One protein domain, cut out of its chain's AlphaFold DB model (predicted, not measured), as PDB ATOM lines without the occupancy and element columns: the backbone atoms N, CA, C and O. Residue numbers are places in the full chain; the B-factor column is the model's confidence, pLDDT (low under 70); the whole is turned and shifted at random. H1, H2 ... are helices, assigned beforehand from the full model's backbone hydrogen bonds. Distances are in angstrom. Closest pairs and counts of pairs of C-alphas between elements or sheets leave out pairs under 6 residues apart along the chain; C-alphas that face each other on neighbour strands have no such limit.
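What this domain is: This is residues 2 to 58 of the 263 residues of the protein "Hypothetical protein" of Rotaria sp. Silwood2 (UniProt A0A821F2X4). A small head, made of residues 2 to 10 and the short helices H1 and H2, stands at one end of a long helical arm, H3; H2 and H3 make a corner like an L. The arm makes the length, and most of it stands free. The printed part has 57 residues with three named helices, in the order H1, H2, H3, and no named strand: all helix. It is extended, with a radius of gyration of the C-alphas of 17.8 A and spans of 51 by 22 by 21 A.

Where its parts are: H1, residues 11 to 14, begins at C-alpha 11 (29.451, 27.271, 46.501) and is 4.9 A long. H2, residues 18 to 27, is 14.3 A long. H3, residues 29 to 55, is 38.5 A long and ends at C-alpha 55 (36.497, 56.960, 7.140).

How they stand to each other: H1 and H2 only just touch, only at the corner, with 3 pairs of C-alphas within 8 A; the closest, Ser 12 and Ala 20, are 5.9 A apart. H2 and H3 are close but not clearly touching, about perpendicular at 86 degrees; their closest C-alphas, of Arg 25 and Ile 32, are 7.5 A apart. H1 and H3 are apart. Every O i to N i+4 pair in H2 and H3 is within hydrogen-bond range; H1 is too short for such a pair.

The domain as a whole: The C-alphas of Glu 11 and Ser 56, the two farthest apart, are 51.1 A apart. The printed part has no cut, both links are tight, and no printed residue has a pLDDT under 70.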
ATOM      1  N   ASN A   2      17.798  30.381  38.235       78.31
ATOM      2  CA  ASN A   2      16.642  31.295  38.396       78.31
ATOM      3  C   ASN A   2      16.966  32.805  38.469       78.31
ATOM      4  O   ASN A   2      16.438  33.493  39.334       78.31
ATOM      5  N   ASP A   3      17.859  33.294  37.600       84.94
ATOM      6  CA  ASP A   3      18.319  34.696  37.578       84.94
ATOM      7  C   ASP A   3      18.877  35.228  38.917       84.94
ATOM      8  O   ASP A   3      18.956  36.433  39.132       84.94
ATOM      9  N   SER A   4      19.304  34.328  39.812       91.44
ATOM     10  CA  SER A   4      20.019  34.673  41.040       91.44
ATOM     11  C   SER A   4      21.397  35.254  40.739       91.44
ATOM     12  O   SER A   4      22.112  34.759  39.855       91.44
ATOM     13  N   ILE A   5      21.797  36.218  41.567       95.12
ATOM     14  CA  ILE A   5      23.134  36.814  41.565       95.12
ATOM     15  C   ILE A   5      24.213  35.760  41.840       95.12
ATOM     16  O   ILE A   5      23.969  34.758  42.526       95.12
ATOM     17  N   TRP A   6      25.434  35.981  41.353       96.38
ATOM     18  CA  TRP A   6      26.492  34.962  41.419       96.38
ATOM     19  C   TRP A   6      26.859  34.524  42.843       96.38
ATOM     20  O   TRP A   6      27.280  33.384  43.055       96.38
ATOM     21  N   SER A   7      26.676  35.391  43.842       94.88
ATOM     22  CA  SER A   7      26.962  35.061  45.242       94.88
ATOM     23  C   SER A   7      25.945  34.135  45.902       94.88
ATOM     24  O   SER A   7      26.200  33.641  47.000       94.88
ATOM     25  N   GLU A   8      24.813  33.895  45.245       95.19
ATOM     26  CA  GLU A   8      23.777  32.951  45.679       95.19
ATOM     27  C   GLU A   8      23.857  31.611  44.933       95.19
ATOM     28  O   GLU A   8      23.093  30.687  45.211       95.19
ATOM     29  N   TRP A   9      24.782  31.474  43.979       95.00
ATOM     30  CA  TRP A   9      25.012  30.208  43.288       95.00
ATOM     31  C   TRP A   9      25.583  29.145  44.237       95.00
ATOM     32  O   TRP A   9      26.167  29.485  45.272       95.00
ATOM     33  N   PRO A  10      25.488  27.849  43.869       94.88
ATOM     34  CA  PRO A  10      26.172  26.788  44.596       94.88
ATOM     35  C   PRO A  10      27.639  27.135  44.842       94.88
ATOM     36  O   PRO A  10      28.311  27.666  43.951       94.88
ATOM     37  N   GLU A  11      28.138  26.814  46.036       95.12
ATOM     38  CA  GLU A  11      29.451  27.271  46.501       95.12
ATOM     39  C   GLU A  11      30.573  26.973  45.504       95.12
ATOM     40  O   GLU A  11      31.379  27.855  45.214       95.12
ATOM     41  N   SER A  12      30.572  25.782  44.903       96.31
ATOM     42  CA  SER A  12      31.590  25.371  43.938       96.31
ATOM     43  C   SER A  12      31.626  26.238  42.672       96.31
ATOM     44  O   SER A  12      32.687  26.430  42.084       96.31
ATOM     45  N   LEU A  13      30.502  26.831  42.258       95.75
ATOM     46  CA  LEU A  13      30.452  27.777  41.137       95.75
ATOM     47  C   LEU A  13      30.730  29.206  41.583       95.75
ATOM     48  O   LEU A  13      31.492  29.917  40.924       95.75
ATOM     49  N   ARG A  14      30.172  29.606  42.727       95.44
ATOM     50  CA  ARG A  14      30.433  30.903  43.360       95.44
ATOM     51  C   ARG A  14      31.931  31.118  43.595       95.44
ATOM     52  O   ARG A  14      32.452  32.174  43.260       95.44
ATOM     53  N   ARG A  15      32.629  30.090  44.092       95.25
ATOM     54  CA  ARG A  15      34.083  30.058  44.339       95.25
ATOM     55  C   ARG A  15      34.907  29.549  43.156       95.25
ATOM     56  O   ARG A  15      36.125  29.437  43.269       95.25
ATOM     57  N   ARG A  16      34.270  29.283  42.010       96.06
ATOM     58  CA  ARG A  16      34.945  28.965  40.741       96.06
ATOM     59  C   ARG A  16      35.854  27.737  40.808       96.06
ATOM     60  O   ARG A  16      36.921  27.701  40.192       96.06
ATOM     61  N   GLU A  17      35.418  26.704  41.512       97.38
ATOM     62  CA  GLU A  17      36.119  25.428  41.550       97.38
ATOM     63  C   GLU A  17      36.243  24.845  40.140       97.38
ATOM     64  O   GLU A  17      35.267  24.735  39.390       97.38
ATOM     65  N   GLN A  18      37.461  24.445  39.771       97.81
ATOM     66  CA  GLN A  18      37.786  24.056  38.395       97.81
ATOM     67  C   GLN A  18      36.898  22.918  37.872       97.81
ATOM     68  O   GLN A  18      36.466  22.950  36.719       97.81
ATOM     69  N   TYR A  19      36.592  21.933  38.722       98.06
ATOM     70  CA  TYR A  19      35.738  20.805  38.357       98.06
ATOM     71  C   TYR A  19      34.290  21.237  38.077       98.06
ATOM     72  O   TYR A  19      33.711  20.840  37.062       98.06
ATOM     73  N   ALA A  20      33.721  22.097  38.925       97.62
ATOM     74  CA  ALA A  20      32.370  22.621  38.740       97.62
ATOM     75  C   ALA A  20      32.271  23.486  37.473       97.62
ATOM     76  O   ALA A  20      31.344  23.318  36.682       97.62
ATOM     77  N   LEU A  21      33.272  24.340  37.219       97.50
ATOM     78  CA  LEU A  21      33.336  25.151  35.999       97.50
ATOM     79  C   LEU A  21      33.440  24.301  34.731       97.50
ATOM     80  O   LEU A  21      32.778  24.605  33.739       97.50
ATOM     81  N   LYS A  22      34.259  23.241  34.747       97.81
ATOM     82  CA  LYS A  22      34.365  22.312  33.615       97.81
ATOM     83  C   LYS A  22      33.028  21.623  33.350       97.81
ATOM     84  O   LYS A  22      32.579  21.596  32.208       97.81
ATOM     85  N   THR A  23      32.383  21.142  34.409       97.56
ATOM     86  CA  THR A  23      31.084  20.464  34.335       97.56
ATOM     87  C   THR A  23      30.018  21.382  33.733       97.56
ATOM     88  O   THR A  23      29.368  21.012  32.762       97.56
ATOM     89  N   ILE A  24      29.881  22.614  34.237       95.75
ATOM     90  CA  ILE A  24      28.917  23.581  33.691       95.75
ATOM     91  C   ILE A  24      29.259  23.988  32.259       95.75
ATOM     92  O   ILE A  24      28.354  24.130  31.447       95.75
ATOM     93  N   ARG A  25      30.542  24.129  31.905       96.44
ATOM     94  CA  ARG A  25      30.936  24.427  30.519       96.44
ATOM     95  C   ARG A  25      30.500  23.334  29.540       96.44
ATOM     96  O   ARG A  25      30.199  23.643  28.392       96.44
ATOM     97  N   GLU A  26      30.501  22.075  29.967       97.50
ATOM     98  CA  GLU A  26      30.026  20.952  29.156       97.50
ATOM     99  C   GLU A  26      28.493  20.903  29.099       97.50
ATOM    100  O   GLU A  26      27.943  20.746  28.012       97.50
ATOM    101  N   LEU A  27      27.814  21.093  30.235       97.00
ATOM    102  CA  LEU A  27      26.349  21.060  30.330       97.00
ATOM    103  C   LEU A  27      25.667  22.233  29.612       97.00
ATOM    104  O   LEU A  27      24.651  22.045  28.954       97.00
ATOM    105  N   GLU A  28      26.230  23.436  29.719       96.06
ATOM    106  CA  GLU A  28      25.673  24.679  29.171       96.06
ATOM    107  C   GLU A  28      26.371  25.101  27.869       96.06
ATOM    108  O   GLU A  28      26.347  26.279  27.508       96.06
ATOM    109  N   ARG A  29      27.028  24.164  27.165       97.88
ATOM    110  CA  ARG A  29      27.841  24.462  25.973       97.88
ATOM    111  C   ARG A  29      27.084  25.315  24.959       97.88
ATOM    112  O   ARG A  29      27.562  26.393  24.623       97.88
ATOM    113  N   ASP A  30      25.905  24.874  24.531       98.25
ATOM    114  CA  ASP A  30      25.125  25.559  23.493       98.25
ATOM    115  C   ASP A  30      24.717  26.972  23.932       98.25
ATOM    116  O   ASP A  30      24.739  27.919  23.146       98.25
ATOM    117  N   ARG A  31      24.401  27.148  25.222       96.94
ATOM    118  CA  ARG A  31      24.062  28.456  25.795       96.94
ATOM    119  C   ARG A  31      25.280  29.378  25.847       96.94
ATOM    120  O   ARG A  31      25.164  30.564  25.542       96.94
ATOM    121  N   ILE A  32      26.444  28.853  26.220       97.31
ATOM    122  CA  ILE A  32      27.707  29.598  26.203       97.31
ATOM    123  C   ILE A  32      28.053  30.000  24.765       97.31
ATOM    124  O   ILE A  32      28.350  31.166  24.520       97.31
ATOM    125  N   GLU A  33      27.968  29.068  23.814       98.38
ATOM    126  CA  GLU A  33      28.222  29.323  22.392       98.38
ATOM    127  C   GLU A  33      27.253  30.359  21.816       98.38
ATOM    128  O   GLU A  33      27.682  31.241  21.072       98.38
ATOM    129  N   TYR A  34      25.984  30.340  22.229       98.50
ATOM    130  CA  TYR A  34      25.024  31.383  21.883       98.50
ATOM    131  C   TYR A  34      25.489  32.773  22.344       98.50
ATOM    132  O   TYR A  34      25.518  33.704  21.541       98.50
ATOM    133  N   TYR A  35      25.908  32.944  23.604       98.19
ATOM    134  CA  TYR A  35      26.389  34.252  24.071       98.19
ATOM    135  C   TYR A  35      27.717  34.662  23.425       98.19
ATOM    136  O   TYR A  35      27.919  35.846  23.156       98.19
ATOM    137  N   VAL A  36      28.599  33.706  23.117       98.44
ATOM    138  CA  VAL A  36      29.802  33.967  22.310       98.44
ATOM    139  C   VAL A  36      29.409  34.475  20.922       98.44
ATOM    140  O   VAL A  36      29.969  35.467  20.459       98.44
ATOM    141  N   PHE A  37      28.412  33.859  20.283       98.75
ATOM    142  CA  PHE A  37      27.882  34.308  18.998       98.75
ATOM    143  C   PHE A  37      27.271  35.714  19.086       98.75
ATOM    144  O   PHE A  37      27.557  36.553  18.236       98.75
ATOM    145  N   VAL A  38      26.508  36.024  20.139       98.75
ATOM    146  CA  VAL A  38      25.972  37.378  20.367       98.75
ATOM    147  C   VAL A  38      27.101  38.412  20.461       98.75
ATOM    148  O   VAL A  38      27.041  39.444  19.793       98.75
ATOM    149  N   GLN A  39      28.154  38.130  21.236       98.38
ATOM    150  CA  GLN A  39      29.319  39.019  21.348       98.38
ATOM    151  C   GLN A  39      30.071  39.156  20.018       98.38
ATOM    152  O   GLN A  39      30.517  40.250  19.680       98.38
ATOM    153  N   TYR A  40      30.176  38.075  19.240       98.50
ATOM    154  CA  TYR A  40      30.771  38.094  17.903       98.50
ATOM    155  C   TYR A  40      29.998  39.008  16.942       98.50
ATOM    156  O   TYR A  40      30.605  39.844  16.274       98.50
ATOM    157  N   ILE A  41      28.665  38.900  16.905       98.75
ATOM    158  CA  ILE A  41      27.824  39.759  16.062       98.75
ATOM    159  C   ILE A  41      27.940  41.226  16.484       98.75
ATOM    160  O   ILE A  41      28.100  42.090  15.621       98.75
ATOM    161  N   PHE A  42      27.915  41.511  17.790       98.56
ATOM    162  CA  PHE A  42      28.109  42.869  18.303       98.56
ATOM    163  C   PHE A  42      29.469  43.446  17.884       98.56
ATOM    164  O   PHE A  42      29.530  44.549  17.347       98.56
ATOM    165  N   ASP A  43      30.553  42.692  18.084       98.19
ATOM    166  CA  ASP A  43      31.912  43.122  17.741       98.19
ATOM    167  C   ASP A  43      32.061  43.386  16.235       98.19
ATOM    168  O   ASP A  43      32.668  44.385  15.848       98.19
ATOM    169  N   GLN A  44      31.448  42.556  15.382       98.56
ATOM    170  CA  GLN A  44      31.450  42.761  13.933       98.56
ATOM    171  C   GLN A  44      30.723  44.053  13.539       98.56
ATOM    172  O   GLN A  44      31.293  44.903  12.857       98.56
ATOM    173  N   GLN A  45      29.492  44.240  14.021       98.69
ATOM    174  CA  GLN A  45      28.705  45.438  13.715       98.69
ATOM    175  C   GLN A  45      29.372  46.712  14.248       98.69
ATOM    176  O   GLN A  45      29.395  47.738  13.565       98.69
ATOM    177  N   TRP A  46      29.955  46.649  15.446       98.56
ATOM    178  CA  TRP A  46      30.664  47.776  16.043       98.56
ATOM    179  C   TRP A  46      31.919  48.154  15.250       98.56
ATOM    180  O   TRP A  46      32.176  49.336  15.028       98.56
ATOM    181  N   LYS A  47      32.682  47.165  14.767       98.31
ATOM    182  CA  LYS A  47      33.839  47.399  13.890       98.31
ATOM    183  C   LYS A  47      33.435  48.057  12.576       98.31
ATOM    184  O   LYS A  47      34.100  49.006  12.161       98.31
ATOM    185  N   ASP A  48      32.353  47.595  11.956       98.50
ATOM    186  CA  ASP A  48      31.853  48.159  10.700       98.50
ATOM    187  C   ASP A  48      31.395  49.615  10.890       98.50
ATOM    188  O   ASP A  48      31.781  50.495  10.113       98.50
ATOM    189  N   LEU A  49      30.673  49.905  11.981       98.44
ATOM    190  CA  LEU A  49      30.294  51.271  12.356       98.44
ATOM    191  C   LEU A  49      31.523  52.147  12.616       98.44
ATOM    192  O   LEU A  49      31.635  53.238  12.052       98.44
ATOM    193  N   ARG A  50      32.461  51.674  13.448       98.00
ATOM    194  CA  ARG A  50      33.687  52.409  13.774       98.00
ATOM    195  C   ARG A  50      34.478  52.732  12.514       98.00
ATOM    196  O   ARG A  50      34.986  53.844  12.383       98.00
ATOM    197  N   LYS A  51      34.595  51.776  11.591       98.31
ATOM    198  CA  LYS A  51      35.252  51.992  10.304       98.31
ATOM    199  C   LYS A  51      34.551  53.097   9.516       98.31
ATOM    200  O   LYS A  51      35.218  54.035   9.090       98.31
ATOM    201  N   TYR A  52      33.231  53.021   9.375       98.50
ATOM    202  CA  TYR A  52      32.447  54.006   8.631       98.50
ATOM    203  C   TYR A  52      32.613  55.439   9.174       98.50
ATOM    204  O   TYR A  52      32.861  56.377   8.408       98.50
ATOM    205  N   VAL A  53      32.532  55.624  10.498       97.94
ATOM    206  CA  VAL A  53      32.697  56.958  11.105       97.94
ATOM    207  C   VAL A  53      34.135  57.465  10.984       97.94
ATOM    208  O   VAL A  53      34.344  58.632  10.651       97.94
ATOM    209  N   ASN A  54      35.130  56.585  11.142       98.06
ATOM    210  CA  ASN A  54      36.540  56.947  10.993       98.06
ATOM    211  C   ASN A  54      36.908  57.317   9.551       98.06
ATOM    212  O   ASN A  54      37.666  58.269   9.339       98.06
ATOM    213  N   ASP A  55      36.349  56.618   8.560       98.38
ATOM    214  CA  ASP A  55      36.497  56.960   7.140       98.38
ATOM    215  C   ASP A  55      35.923  58.366   6.860       98.38
ATOM    216  O   ASP A  55      36.484  59.123   6.065       98.38
ATOM    217  N   SER A  56      34.894  58.766   7.617       98.31
ATOM    218  CA  SER A  56      34.291  60.108   7.612       98.31
ATOM    219  C   SER A  56      35.009  61.129   8.513       98.31
ATOM    220  O   SER A  56      34.500  62.228   8.723       98.31
ATOM    221  N   LYS A  57      36.191  60.792   9.049       98.12
ATOM    222  CA  LYS A  57      36.997  61.627   9.968       98.12
ATOM    223  C   LYS A  57      36.319  61.959  11.305       98.12
ATOM    224  O   LYS A  57      36.765  62.867  12.003       98.12
ATOM    225  N   ILE A  58      35.297  61.199  11.691       98.12
ATOM    226  CA  ILE A  58      34.638  61.292  12.996       98.12
ATOM    227  C   ILE A  58      35.295  60.286  13.947       98.12
ATOM    228  O   ILE A  58      35.576  59.153  13.560       98.12
TER     229      ILE A  58